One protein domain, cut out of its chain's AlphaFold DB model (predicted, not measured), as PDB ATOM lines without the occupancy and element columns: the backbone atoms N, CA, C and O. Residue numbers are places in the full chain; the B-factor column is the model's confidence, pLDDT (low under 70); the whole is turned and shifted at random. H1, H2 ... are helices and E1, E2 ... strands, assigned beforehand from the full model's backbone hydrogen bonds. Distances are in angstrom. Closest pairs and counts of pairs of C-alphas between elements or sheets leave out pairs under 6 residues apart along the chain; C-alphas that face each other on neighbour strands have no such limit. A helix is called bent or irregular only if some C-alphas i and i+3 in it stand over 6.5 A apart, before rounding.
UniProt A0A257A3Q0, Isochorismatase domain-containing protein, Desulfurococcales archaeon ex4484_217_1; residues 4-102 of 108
ATOM      1  N   ASP A   4      77.072  18.382 153.204       98.50
ATOM      2  CA  ASP A   4      76.200  18.909 154.261       98.50
ATOM      3  C   ASP A   4      75.582  20.266 153.937       98.50
ATOM      4  O   ASP A   4      74.482  20.545 154.400       98.50
ATOM      5  N   PHE A   5      76.254  21.077 153.121       98.62
ATOM      6  CA  PHE A   5      75.793  22.416 152.763       98.62
ATOM      7  C   PHE A   5      75.012  22.451 151.449       98.62
ATOM      8  O   PHE A   5      74.231  23.370 151.223       98.62
ATOM      9  N   VAL A   6      75.242  21.488 150.554       98.50
ATOM     10  CA  VAL A   6      74.756  21.558 149.166       98.50
ATOM     11  C   VAL A   6      73.528  20.697 148.924       98.50
ATOM     12  O   VAL A   6      72.680  21.085 148.131       98.50
ATOM     13  N   TYR A   7      73.405  19.536 149.559       98.38
ATOM     14  CA  TYR A   7      72.305  18.619 149.266       98.38
ATOM     15  C   TYR A   7      71.195  18.709 150.319       98.38
ATOM     16  O   TYR A   7      71.510  18.830 151.500       98.38
ATOM     17  N   PRO A   8      69.910  18.526 149.947       98.00
ATOM     18  CA  PRO A   8      68.787  18.610 150.891       98.00
ATOM     19  C   PRO A   8      68.859  17.662 152.095       98.00
ATOM     20  O   PRO A   8      68.269  17.941 153.131       98.00
ATOM     21  N   LYS A   9      69.571  16.535 151.963       97.50
ATOM     22  CA  LYS A   9      69.795  15.568 153.053       97.50
ATOM     23  C   LYS A   9      70.995  15.909 153.951       97.50
ATOM     24  O   LYS A   9      71.314  15.133 154.846       97.50
ATOM     25  N   GLY A  10      71.710  16.990 153.648       97.81
ATOM     26  CA  GLY A  10      72.849  17.475 154.416       97.81
ATOM     27  C   GLY A  10      72.422  18.061 155.758       97.81
ATOM     28  O   GLY A  10      71.330  18.619 155.872       97.81
ATOM     29  N   LYS A  11      73.280  17.942 156.776       97.25
ATOM     30  CA  LYS A  11      72.951  18.393 158.138       97.25
ATOM     31  C   LYS A  11      72.805  19.913 158.267       97.25
ATOM     32  O   LYS A  11      72.114  20.370 159.173       97.25
ATOM     33  N   LEU A  12      73.406  20.683 157.357       97.62
ATOM     34  CA  LEU A  12      73.364  22.148 157.354       97.62
ATOM     35  C   LEU A  12      73.081  22.691 155.947       97.62
ATOM     36  O   LEU A  12      73.802  23.534 155.412       97.62
ATOM     37  N   PHE A  13      72.035  22.146 155.323       98.38
ATOM     38  CA  PHE A  13      71.685  22.431 153.936       98.38
ATOM     39  C   PHE A  13      71.371  23.916 153.700       98.38
ATOM     40  O   PHE A  13      70.527  24.509 154.372       98.38
ATOM     41  N   VAL A  14      72.005  24.493 152.677       98.31
ATOM     42  CA  VAL A  14      71.764  25.858 152.206       98.31
ATOM     43  C   VAL A  14      70.922  25.801 150.920       98.31
ATOM     44  O   VAL A  14      71.442  25.398 149.877       98.31
ATOM     45  N   PRO A  15      69.645  26.248 150.926       98.19
ATOM     46  CA  PRO A  15      68.723  26.073 149.794       98.19
ATOM     47  C   PRO A  15      69.193  26.643 148.451       98.19
ATOM     48  O   PRO A  15      68.804  26.151 147.395       98.19
ATOM     49  N   THR A  16      70.031  27.677 148.475       98.44
ATOM     50  CA  THR A  16      70.568  28.328 147.272       98.44
ATOM     51  C   THR A  16      71.867  27.700 146.767       98.44
ATOM     52  O   THR A  16      72.244  27.934 145.618       98.44
ATOM     53  N   ALA A  17      72.544  26.870 147.571       98.44
ATOM     54  CA  ALA A  17      73.826  26.269 147.210       98.44
ATOM     55  C   ALA A  17      73.776  25.382 145.948       98.44
ATOM     56  O   ALA A  17      74.696  25.516 145.133       98.44
ATOM     57  N   PRO A  18      72.731  24.561 145.687       98.50
ATOM     58  CA  PRO A  18      72.625  23.796 144.440       98.50
ATOM     59  C   PRO A  18      72.761  24.649 143.172       98.50
ATOM     60  O   PRO A  18      73.417  24.241 142.215       98.50
ATOM     61  N   GLY A  19      72.212  25.871 143.180       98.44
ATOM     62  CA  GLY A  19      72.283  26.793 142.041       98.44
ATOM     63  C   GLY A  19      73.699  27.293 141.727       98.44
ATOM     64  O   GLY A  19      73.946  27.799 140.634       98.44
ATOM     65  N   THR A  20      74.643  27.134 142.659       98.56
ATOM     66  CA  THR A  20      76.041  27.567 142.498       98.56
ATOM     67  C   THR A  20      76.953  26.484 141.923       98.56
ATOM     68  O   THR A  20      78.026  26.809 141.415       98.56
ATOM     69  N   VAL A  21      76.528  25.215 141.933       98.62
ATOM     70  CA  VAL A  21      77.365  24.069 141.536       98.62
ATOM     71  C   VAL A  21      77.853  24.207 140.094       98.62
ATOM     72  O   VAL A  21      79.049  24.142 139.826       98.62
ATOM     73  N   GLU A  22      76.939  24.468 139.168       98.56
ATOM     74  CA  GLU A  22      77.235  24.536 137.737       98.56
ATOM     75  C   GLU A  22      78.092  25.776 137.362       98.56
ATOM     76  O   GLU A  22      79.091  25.631 136.654       98.56
ATOM     77  N   PRO A  23      77.836  26.990 137.897       98.62
ATOM     78  CA  PRO A  23      78.779  28.108 137.793       98.62
ATOM     79  C   PRO A  23      80.191  27.815 138.327       98.62
ATOM     80  O   PRO A  23      81.169  28.161 137.658       98.62
ATOM     81  N   ILE A  24      80.313  27.172 139.495       98.56
ATOM     82  CA  ILE A  24      81.616  26.837 140.091       98.56
ATOM     83  C   ILE A  24      82.337  25.793 139.238       98.56
ATOM     84  O   ILE A  24      83.532  25.934 138.986       98.56
ATOM     85  N   LYS A  25      81.623  24.793 138.716       98.44
ATOM     86  CA  LYS A  25      82.188  23.796 137.801       98.44
ATOM     87  C   LYS A  25      82.820  24.453 136.571       98.44
ATOM     88  O   LYS A  25      83.988  24.202 136.278       98.44
ATOM     89  N   ARG A  26      82.110  25.382 135.919       98.44
ATOM     90  CA  ARG A  26      82.658  26.159 134.788       98.44
ATOM     91  C   ARG A  26      83.859  27.021 135.181       98.44
ATOM     92  O   ARG A  26      84.763  27.226 134.369       98.44
ATOM     93  N   LEU A  27      83.875  27.567 136.399       98.19
ATOM     94  CA  LEU A  27      85.026  28.315 136.910       98.19
ATOM     95  C   LEU A  27      86.245  27.401 137.090       98.19
ATOM     96  O   LEU A  27      87.332  27.760 136.638       98.19
ATOM     97  N   LEU A  28      86.061  26.216 137.675       97.94
ATOM     98  CA  LEU A  28      87.118  25.216 137.842       97.94
ATOM     99  C   LEU A  28      87.688  24.771 136.493       97.94
ATOM    100  O   LEU A  28      88.904  24.724 136.330       97.94
ATOM    101  N   GLU A  29      86.840  24.514 135.496       97.19
ATOM    102  CA  GLU A  29      87.276  24.175 134.134       97.19
ATOM    103  C   GLU A  29      88.161  25.275 133.526       97.19
ATOM    104  O   GLU A  29      89.248  24.997 133.014       97.19
ATOM    105  N   LYS A  30      87.751  26.544 133.651       97.81
ATOM    106  CA  LYS A  30      88.550  27.692 133.194       97.81
ATOM    107  C   LYS A  30      89.865  27.829 133.962       97.81
ATOM    108  O   LYS A  30      90.893  28.119 133.349       97.81
ATOM    109  N   ALA A  31      89.843  27.630 135.280       96.56
ATOM    110  CA  ALA A  31      91.031  27.682 136.126       96.56
ATOM    111  C   ALA A  31      92.040  26.597 135.718       96.56
ATOM    112  O   ALA A  31      93.214  26.893 135.492       96.56
ATOM    113  N   ARG A  32      91.565  25.364 135.512       95.88
ATOM    114  CA  ARG A  32      92.369  24.223 135.051       95.88
ATOM    115  C   ARG A  32      93.003  24.485 133.690       95.88
ATOM    116  O   ARG A  32      94.218  24.324 133.563       95.88
ATOM    117  N   ALA A  33      92.215  24.949 132.715       96.69
ATOM    118  CA  ALA A  33      92.684  25.261 131.362       96.69
ATOM    119  C   ALA A  33      93.773  26.346 131.337       96.69
ATOM    120  O   ALA A  33      94.645  26.334 130.472       96.69
ATOM    121  N   LYS A  34      93.746  27.271 132.302       96.00
ATOM    122  CA  LYS A  34      94.729  28.355 132.445       96.00
ATOM    123  C   LYS A  34      95.839  28.060 133.455       96.00
ATOM    124  O   LYS A  34      96.612  28.955 133.775       96.00
ATOM    125  N   ASN A  35      95.915  26.831 133.964       92.94
ATOM    126  CA  ASN A  35      96.882  26.428 134.986       92.94
ATOM    127  C   ASN A  35      96.857  27.308 136.256       92.94
ATOM    128  O   ASN A  35      97.879  27.487 136.914       92.94
ATOM    129  N   VAL A  36      95.690  27.849 136.607       95.75
ATOM    130  CA  VAL A  36      95.489  28.607 137.846       95.75
ATOM    131  C   VAL A  36      95.536  27.645 139.032       95.75
ATOM    132  O   VAL A  36      95.041  26.517 138.952       95.75
ATOM    133  N   LEU A  37      96.143  28.083 140.136       96.12
ATOM    134  CA  LEU A  37      96.141  27.340 141.391       96.12
ATOM    135  C   LEU A  37      94.710  27.245 141.934       96.12
ATOM    136  O   LEU A  37      94.068  28.266 142.162       96.12
ATOM    137  N   VAL A  38      94.236  26.025 142.178       98.00
ATOM    138  CA  VAL A  38      92.927  25.772 142.788       98.00
ATOM    139  C   VAL A  38      93.142  25.182 144.175       98.00
ATOM    140  O   VAL A  38      93.810  24.155 144.332       98.00
ATOM    141  N   ILE A  39      92.566  25.844 145.174       98.19
ATOM    142  CA  ILE A  39      92.555  25.395 146.563       98.19
ATOM    143  C   ILE A  39      91.103  25.306 147.017       98.19
ATOM    144  O   ILE A  39      90.326  26.241 146.843       98.19
ATOM    145  N   TYR A  40      90.754  24.184 147.624       98.50
ATOM    146  CA  TYR A  40      89.472  23.944 148.254       98.50
ATOM    147  C   TYR A  40      89.626  24.178 149.747       98.50
ATOM    148  O   TYR A  40      90.422  23.501 150.392       98.50
ATOM    149  N   THR A  41      88.850  25.091 150.318       98.19
ATOM    150  CA  THR A  41      88.666  25.107 151.768       98.19
ATOM    151  C   THR A  41      87.602  24.078 152.143       98.19
ATOM    152  O   THR A  41      86.568  23.952 151.479       98.19
ATOM    153  N   GLN A  42      87.879  23.303 153.187       98.50
ATOM    154  CA  GLN A  42      86.999  22.247 153.671       98.50
ATOM    155  C   GLN A  42      86.744  22.458 155.156       98.50
ATOM    156  O   GLN A  42      87.657  22.327 155.973       98.50
ATOM    157  N   ASP A  43      85.502  22.780 155.497       98.31
ATOM    158  CA  ASP A  43      85.088  22.853 156.888       98.31
ATOM    159  C   ASP A  43      85.209  21.481 157.524       98.31
ATOM    160  O   ASP A  43      84.864  20.477 156.899       98.31
ATOM    161  N   THR A  44      85.805  21.424 158.703       98.12
ATOM    162  CA  THR A  44      86.275  20.177 159.290       98.12
ATOM    163  C   THR A  44      86.058  20.235 160.786       98.12
ATOM    164  O   THR A  44      86.807  20.900 161.501       98.12
ATOM    165  N   HIS A  45      85.055  19.496 161.248       97.88
ATOM    166  CA  HIS A  45      84.749  19.370 162.665       97.88
ATOM    167  C   HIS A  45      85.030  17.967 163.179       97.88
ATOM    168  O   HIS A  45      84.915  16.968 162.462       97.88
ATOM    169  N   TYR A  46      85.375  17.911 164.455       95.38
ATOM    170  CA  TYR A  46      85.491  16.675 165.212       95.38
ATOM    171  C   TYR A  46      84.280  16.525 166.130       95.38
ATOM    172  O   TYR A  46      83.459  17.436 166.255       95.38
ATOM    173  N   LEU A  47      84.157  15.357 166.758       90.31
ATOM    174  CA  LEU A  47      83.153  15.152 167.797       90.31
ATOM    175  C   LEU A  47      83.307  16.230 168.882       90.31
ATOM    176  O   LEU A  47      84.427  16.607 169.228       90.31
ATOM    177  N   ASP A  48      82.173  16.720 169.380       89.19
ATOM    178  CA  ASP A  48      82.079  17.736 170.436       89.19
ATOM    179  C   ASP A  48      82.643  19.129 170.089       89.19
ATOM    180  O   ASP A  48      82.997  19.899 170.987       89.19
ATOM    181  N   ASP A  49      82.692  19.497 168.801       91.38
ATOM    182  CA  ASP A  49      83.092  20.850 168.403       91.38
ATOM    183  C   ASP A  49      82.172  21.913 169.051       91.38
ATOM    184  O   ASP A  49      80.943  21.840 168.918       91.38
ATOM    185  N   PRO A  50      82.727  22.925 169.752       91.38
ATOM    186  CA  PRO A  50      81.938  23.980 170.384       91.38
ATOM    187  C   PRO A  50      80.983  24.714 169.435       91.38
ATOM    188  O   PRO A  50      79.947  25.211 169.887       91.38
ATOM    189  N   GLU A  51      81.309  24.784 168.143       92.38
ATOM    190  CA  GLU A  51      80.484  25.434 167.124       92.38
ATOM    191  C   GLU A  51      79.125  24.750 166.920       92.38
ATOM    192  O   GLU A  51      78.147  25.404 166.546       92.38
ATOM    193  N   PHE A  52      79.002  23.466 167.270       95.06
ATOM    194  CA  PHE A  52      77.735  22.739 167.172       95.06
ATOM    195  C   PHE A  52      76.635  23.329 168.058       95.06
ATOM    196  O   PHE A  52      75.456  23.125 167.785       95.06
ATOM    197  N   LYS A  53      76.985  24.121 169.081       94.44
ATOM    198  CA  LYS A  53      76.003  24.870 169.884       94.44
ATOM    199  C   LYS A  53      75.296  25.974 169.097       94.44
ATOM    200  O   LYS A  53      74.225  26.408 169.506       94.44
ATOM    201  N   ILE A  54      75.910  26.450 168.015       95.06
ATOM    202  CA  ILE A  54      75.409  27.544 167.181       95.06
ATOM    203  C   ILE A  54      74.694  26.976 165.954       95.06
ATOM    204  O   ILE A  54      73.575  27.381 165.656       95.06
ATOM    205  N   TRP A  55      75.325  26.019 165.267       95.31
ATOM    206  CA  TRP A  55      74.870  25.541 163.955       95.31
ATOM    207  C   TRP A  55      74.367  24.095 163.932       95.31
ATOM    208  O   TRP A  55      73.867  23.638 162.907       95.31
ATOM    209  N   GLY A  56      74.477  23.369 165.045       95.81
ATOM    210  CA  GLY A  56      74.288  21.922 165.064       95.81
ATOM    211  C   GLY A  56      75.477  21.173 164.459       95.81
ATOM    212  O   GLY A  56      76.441  21.764 163.973       95.81
ATOM    213  N   GLU A  57      75.425  19.845 164.522       96.50
ATOM    214  CA  GLU A  57      76.475  18.987 163.971       96.50
ATOM    215  C   GLU A  57      76.502  19.074 162.439       96.50
ATOM    216  O   GLU A  57      75.484  18.858 161.785       96.50
ATOM    217  N   HIS A  58      77.672  19.336 161.863       97.62
ATOM    218  CA  HIS A  58      77.876  19.411 160.419       97.62
ATOM    219  C   HIS A  58      79.349  19.179 160.073       97.62
ATOM    220  O   HIS A  58      80.225  19.323 160.923       97.62
ATOM    221  N   ALA A  59      79.615  18.790 158.826       97.88
ATOM    222  CA  ALA A  59      80.947  18.615 158.251       97.88
ATOM    223  C   ALA A  59      81.920  17.823 159.154       97.88
ATOM    224  O   ALA A  59      83.116  18.112 159.227       97.88
ATOM    225  N   VAL A  60      81.399  16.794 159.832       98.19
ATOM    226  CA  VAL A  60      82.178  15.968 160.761       98.19
ATOM    227  C   VAL A  60      83.087  15.023 159.995       98.19
ATOM    228  O   VAL A  60      82.626  14.295 159.108       98.19
ATOM    229  N   VAL A  61      84.369  15.002 160.352       97.88
ATOM    230  CA  VAL A  61      85.391  14.160 159.715       97.88
ATOM    231  C   VAL A  61      84.916  12.712 159.564       97.88
ATOM    232  O   VAL A  61      84.426  12.093 160.504       97.88
ATOM    233  N   GLY A  62      85.083  12.162 158.358       96.88
ATOM    234  CA  GLY A  62      84.739  10.771 158.037       96.88
ATOM    235  C   GLY A  62      83.272  10.541 157.659       96.88
ATOM    236  O   GLY A  62      82.936   9.468 157.162       96.88
ATOM    237  N   THR A  63      82.400  11.538 157.820       98.06
ATOM    238  CA  THR A  63      81.004  11.444 157.370       98.06
ATOM    239  C   THR A  63      80.860  11.738 155.876       98.06
ATOM    240  O   THR A  63      81.715  12.368 155.251       98.06
ATOM    241  N   TRP A  64      79.730  11.326 155.289       98.38
ATOM    242  CA  TRP A  64      79.351  11.760 153.939       98.38
ATOM    243  C   TRP A  64      79.245  13.289 153.860       98.38
ATOM    244  O   TRP A  64      79.729  13.877 152.898       98.38
ATOM    245  N   GLY A  65      78.691  13.927 154.892       98.38
ATOM    246  CA  GLY A  65      78.494  15.374 154.981       98.38
ATOM    247  C   GLY A  65      79.772  16.205 154.836       98.38
ATOM    248  O   GLY A  65      79.755  17.258 154.198       98.38
ATOM    249  N   HIS A  66      80.898  15.689 155.340       98.50
ATOM    250  CA  HIS A  66      82.218  16.328 155.267       98.50
ATOM    251  C   HIS A  66      82.845  16.326 153.869       98.50
ATOM    252  O   HIS A  66      83.700  17.163 153.575       98.50
ATOM    253  N   GLN A  67      82.442  15.424 152.979       98.56
ATOM    254  CA  GLN A  67      83.075  15.302 151.667       98.56
ATOM    255  C   GLN A  67      82.701  16.473 150.749       98.56
ATOM    256  O   GLN A  67      81.571  16.965 150.768       98.56
ATOM    257  N   ILE A  68      83.650  16.903 149.910       98.69
ATOM    258  CA  ILE A  68      83.365  17.783 148.767       98.69
ATOM    259  C   ILE A  68      82.405  17.044 147.827       98.69
ATOM    260  O   ILE A  68      82.600  15.849 147.582       98.69
ATOM    261  N   ILE A  69      81.395  17.751 147.312       98.62
ATOM    262  CA  ILE A  69      80.405  17.172 146.393       98.62
ATOM    263  C   ILE A  69      81.082  16.579 145.152       98.62
ATOM    264  O   ILE A  69      82.081  17.121 144.666       98.62
ATOM    265  N   ASP A  70      80.540  15.479 144.630       98.12
ATOM    266  CA  ASP A  70      81.163  14.709 143.546       98.12
ATOM    267  C   ASP A  70      81.404  15.551 142.284       98.12
ATOM    268  O   ASP A  70      82.437  15.412 141.630       98.12
ATOM    269  N   GLU A  71      80.505  16.487 141.983       98.25
ATOM    270  CA  GLU A  71      80.555  17.362 140.810       98.25
ATOM    271  C   GLU A  71      81.750  18.325 140.830       98.25
ATOM    272  O   GLU A  71      82.184  18.788 139.773       98.25
ATOM    273  N   LEU A  72      82.273  18.639 142.021       98.38
ATOM    274  CA  LEU A  72      83.333  19.629 142.227       98.38
ATOM    275  C   LEU A  72      84.604  19.034 142.831       98.38
ATOM    276  O   LEU A  72      85.528  19.797 143.131       98.38
ATOM    277  N   LYS A  73      84.678  17.708 143.008       97.12
ATOM    278  CA  LYS A  73      85.859  17.046 143.574       97.12
ATOM    279  C   LYS A  73      87.143  17.442 142.830       97.12
ATOM    280  O   LYS A  73      87.104  17.651 141.611       97.12
ATOM    281  N   PRO A  74      88.280  17.528 143.545       96.56
ATOM    282  CA  PRO A  74      89.573  17.697 142.907       96.56
ATOM    283  C   PRO A  74      89.813  16.624 141.838       96.56
ATOM    284  O   PRO A  74      89.567  15.443 142.077       96.56
ATOM    285  N   GLN A  75      90.278  17.030 140.658       94.50
ATOM    286  CA  GLN A  75      90.461  16.148 139.496       94.50
ATOM    287  C   GLN A  75      91.929  15.901 139.150       94.50
ATOM    288  O   GLN A  75      92.241  14.955 138.431       94.50
ATOM    289  N   ILE A  76      92.837  16.753 139.627       92.00
ATOM    290  CA  ILE A  76      94.261  16.688 139.285       92.00
ATOM    291  C   ILE A  76      95.131  16.870 140.537       92.00
ATOM    292  O   ILE A  76      94.747  17.624 141.431       92.00
ATOM    293  N   PRO A  77      96.335  16.263 140.604       88.38
ATOM    294  CA  PRO A  77      97.156  16.251 141.823       88.38
ATOM    295  C   PRO A  77      97.572  17.625 142.371       88.38
ATOM    296  O   PRO A  77      97.962  17.734 143.529       88.38
ATOM    297  N   LYS A  78      97.526  18.676 141.545       88.94
ATOM    298  CA  LYS A  78      97.888  20.045 141.947       88.94
ATOM    299  C   LYS A  78      96.768  20.796 142.677       88.94
ATOM    300  O   LYS A  78      96.996  21.915 143.123       88.94
ATOM    301  N   GLU A  79      95.567  20.226 142.740       96.50
ATOM    302  CA  GLU A  79      94.427  20.808 143.446       96.50
ATOM    303  C   GLU A  79      94.491  20.427 144.922       96.50
ATOM    304  O   GLU A  79      94.541  19.249 145.274       96.50
ATOM    305  N   ILE A  80      94.531  21.434 145.790       96.62
ATOM    306  CA  ILE A  80      94.856  21.250 147.206       96.62
ATOM    307  C   ILE A  80      93.585  21.391 148.030       96.62
ATOM    308  O   ILE A  80      92.808  22.313 147.806       96.62
ATOM    309  N   ILE A  81      93.396  20.520 149.018       98.19
ATOM    310  CA  ILE A  81      92.372  20.701 150.045       98.19
ATOM    311  C   ILE A  81      93.047  21.257 151.298       98.19
ATOM    312  O   ILE A  81      93.986  20.661 151.821       98.19
ATOM    313  N   VAL A  82      92.558  22.395 151.777       98.38
ATOM    314  CA  VAL A  82      92.915  22.981 153.066       98.38
ATOM    315  C   VAL A  82      91.741  22.788 154.014       98.38
ATOM    316  O   VAL A  82      90.673  23.374 153.839       98.38
ATOM    317  N   GLN A  83      91.951  21.955 155.027       98.38
ATOM    318  CA  GLN A  83      90.987  21.764 156.101       98.38
ATOM    319  C   GLN A  83      91.047  22.946 157.067       98.38
ATOM    320  O   GLN A  83      92.131  23.403 157.433       98.38
ATOM    321  N   LYS A  84      89.876  23.446 157.454       97.88
ATOM    322  CA  LYS A  84      89.707  24.555 158.393       97.88
ATOM    323  C   LYS A  84      88.696  24.166 159.467       97.88
ATOM    324  O   LYS A  84      87.782  23.398 159.196       97.88
ATOM    325  N   THR A  85      88.855  24.725 160.660       95.19
ATOM    326  CA  THR A  85      87.966  24.496 161.816       95.19
ATOM    327  C   THR A  85      87.169  25.747 162.195       95.19
ATOM    328  O   THR A  85      86.480  25.767 163.210       95.19
ATOM    329  N   ARG A  86      87.329  26.838 161.439       93.75
ATOM    330  CA  ARG A  86      86.672  28.136 161.642       93.75
ATOM    331  C   ARG A  86      86.178  28.664 160.302       93.75
ATOM    332  O   ARG A  86      86.570  28.156 159.251       93.75
ATOM    333  N   TYR A  87      85.349  29.706 160.310       94.75
ATOM    334  CA  TYR A  87      84.838  30.312 159.074       94.75
ATOM    335  C   TYR A  87      85.951  30.801 158.147       94.75
ATOM    336  O   TYR A  87      85.914  30.530 156.947       94.75
ATOM    337  N   ASP A  88      86.943  31.487 158.716       96.88
ATOM    338  CA  ASP A  88      88.071  32.029 157.974       96.88
ATOM    339  C   ASP A  88      88.968  30.896 157.448       96.88
ATOM    340  O   ASP A  88      89.499  30.089 158.211       96.88
ATOM    341  N   GLY A  89      89.153  30.858 156.126       97.12
ATOM    342  CA  GLY A  89      90.027  29.895 155.462       97.12
ATOM    343  C   GLY A  89      91.509  30.051 155.808       97.12
ATOM    344  O   GLY A  89      92.263  29.109 155.579       97.12
ATOM    345  N   PHE A  90      91.933  31.194 156.354       97.88
ATOM    346  CA  PHE A  90      93.313  31.479 156.757       97.88
ATOM    347  C   PHE A  90      93.593  31.153 158.227       97.88
ATOM    348  O   PHE A  90      94.720  30.806 158.581       97.88
ATOM    349  N   PHE A  91      92.590  31.265 159.098       97.12
ATOM    350  CA  PHE A  91      92.796  31.166 160.539       97.12
ATOM    351  C   PHE A  91      93.221  29.753 160.955       97.12
ATOM    352  O   PHE A  91      92.441  28.803 160.883       97.12
ATOM    353  N   GLY A  92      94.464  29.617 161.424       95.94
ATOM    354  CA  GLY A  92      95.005  28.335 161.878       95.94
ATOM    355  C   GLY A  92      95.193  27.303 160.761       95.94
ATOM    356  O   GLY A  92      95.268  26.112 161.054       95.94
ATOM    357  N   THR A  93      95.269  27.730 159.496       98.19
ATOM    358  CA  THR A  93      95.463  26.841 158.339       98.19
ATOM    359  C   THR A  93      96.781  27.148 157.614       98.19
ATOM    360  O   THR A  93      97.344  28.235 157.765       98.19
ATOM    361  N   PRO A  94      97.297  26.233 156.772       97.81
ATOM    362  CA  PRO A  94      98.467  26.508 155.939       97.81
ATOM    363  C   PRO A  94      98.162  27.383 154.707       97.81
ATOM    364  O   PRO A  94      99.044  27.533 153.861       97.81
ATOM    365  N   LEU A  95      96.947  27.934 154.559       98.25
ATOM    366  CA  LEU A  95      96.521  28.612 153.328       98.25
ATOM    367  C   LEU A  95      97.450  29.771 152.938       98.25
ATOM    368  O   LEU A  95      97.907  29.809 151.797       98.25
ATOM    369  N   ASP A  96      97.785  30.667 153.873       98.00
ATOM    370  CA  ASP A  96      98.690  31.800 153.603       98.00
ATOM    371  C   ASP A  96     100.071  31.318 153.130       98.00
ATOM    372  O   ASP A  96     100.566  31.753 152.090       98.00
ATOM    373  N   ASN A  97     100.644  30.329 153.821       98.00
ATOM    374  CA  ASN A  97     101.936  29.749 153.459       98.00
ATOM    375  C   ASN A  97     101.916  29.126 152.052       98.00
ATOM    376  O   ASN A  97     102.839  29.343 151.269       98.00
ATOM    377  N   ILE A  98     100.857  28.385 151.709       97.31
ATOM    378  CA  ILE A  98     100.673  27.745 150.393       97.31
ATOM    379  C   ILE A  98     100.578  28.783 149.270       97.31
ATOM    380  O   ILE A  98     101.128  28.556 148.185       97.31
ATOM    381  N   LEU A  99      99.863  29.886 149.516       97.69
ATOM    382  CA  LEU A  99      99.677  30.977 148.560       97.69
ATOM    383  C   LEU A  99     100.986  31.745 148.348       97.69
ATOM    384  O   LEU A  99     101.424  31.906 147.206       97.69
ATOM    385  N   ARG A 100     101.663  32.140 149.435       97.81
ATOM    386  CA  ARG A 100     102.953  32.848 149.374       97.81
ATOM    387  C   ARG A 100     104.035  32.022 148.697       97.81
ATOM    388  O   ARG A 100     104.745  32.543 147.843       97.81
ATOM    389  N   SER A 101     104.125  30.724 149.002       97.00
ATOM    390  CA  SER A 101     105.124  29.840 148.386       97.00
ATOM    391  C   SER A 101     104.938  29.678 146.873       97.00
ATOM    392  O   SER A 101     105.828  29.174 146.196       97.00
ATOM    393  N   ARG A 102     103.766  30.048 146.342       95.81
ATOM    394  CA  ARG A 102     103.419  29.991 144.916       95.81
ATOM    395  C   ARG A 102     103.344  31.374 144.266       95.81
ATOM    396  O   ARG A 102     102.903  31.465 143.125       95.81
TER     397      ARG A 102
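This is residues 4 to 102 of the 108 residues of the protein "Isochorismatase domain-containing protein" of Desulfurococcales archaeon ex4484_217_1 (UniProt A0A257A3Q0). Little regular structure: a small sheet of two parallel strands, E1 and E2, forms the middle of a loop-rich body, with the long helix H1 off one side, short H3 near another and tiny H2 beyond one end. The printed part has 99 residues, 36 in named elements, in the order H1, E1, H2, E2, H3; the class is mixed. It is compact, radius of gyration of the C-alphas 14.4 A, spanning 41 by 30 by 20 A.

H1, residues 18 to 33, starts at C-alpha 18 (72.625, 23.796, 144.440), runs 24.0 A and is only just irregular: C-alphas 19 and 22 are 6.9 A apart. E1 is residues 39 to 43, 13.0 A; H2 52 to 55, 5.1 A; E2 80 to 84, 12.8 A; H3 95 to 100, 8.7 A, ending at C-alpha 100 (102.953, 32.848, 149.374).

E1 and E2 are parallel at 28 degrees, with N 40 and O 80 within hydrogen-bond range at 2.8 A. E1, H2, E2 form a strand-helix-strand unit, two parallel neighbour strands with a helix between along the chain. H3 is near E1, with 5 pairs of C-alphas within 10 A; the closest C-alphas of E2 and H3, Val 82 and Leu 95, are 6.7 A apart. H1 is apart from H2, E2 and H3. Every O i to N i+4 pair is within range in H3, 10 of 12 in H1; H2 is too short for one.

The farthest C-alphas, Lys 34 and Lys 53, are 42.0 A apart. The H2 to E2 link, 24 residues, is long. The printed part has no cut, and no printed residue is under 70 in pLDDT.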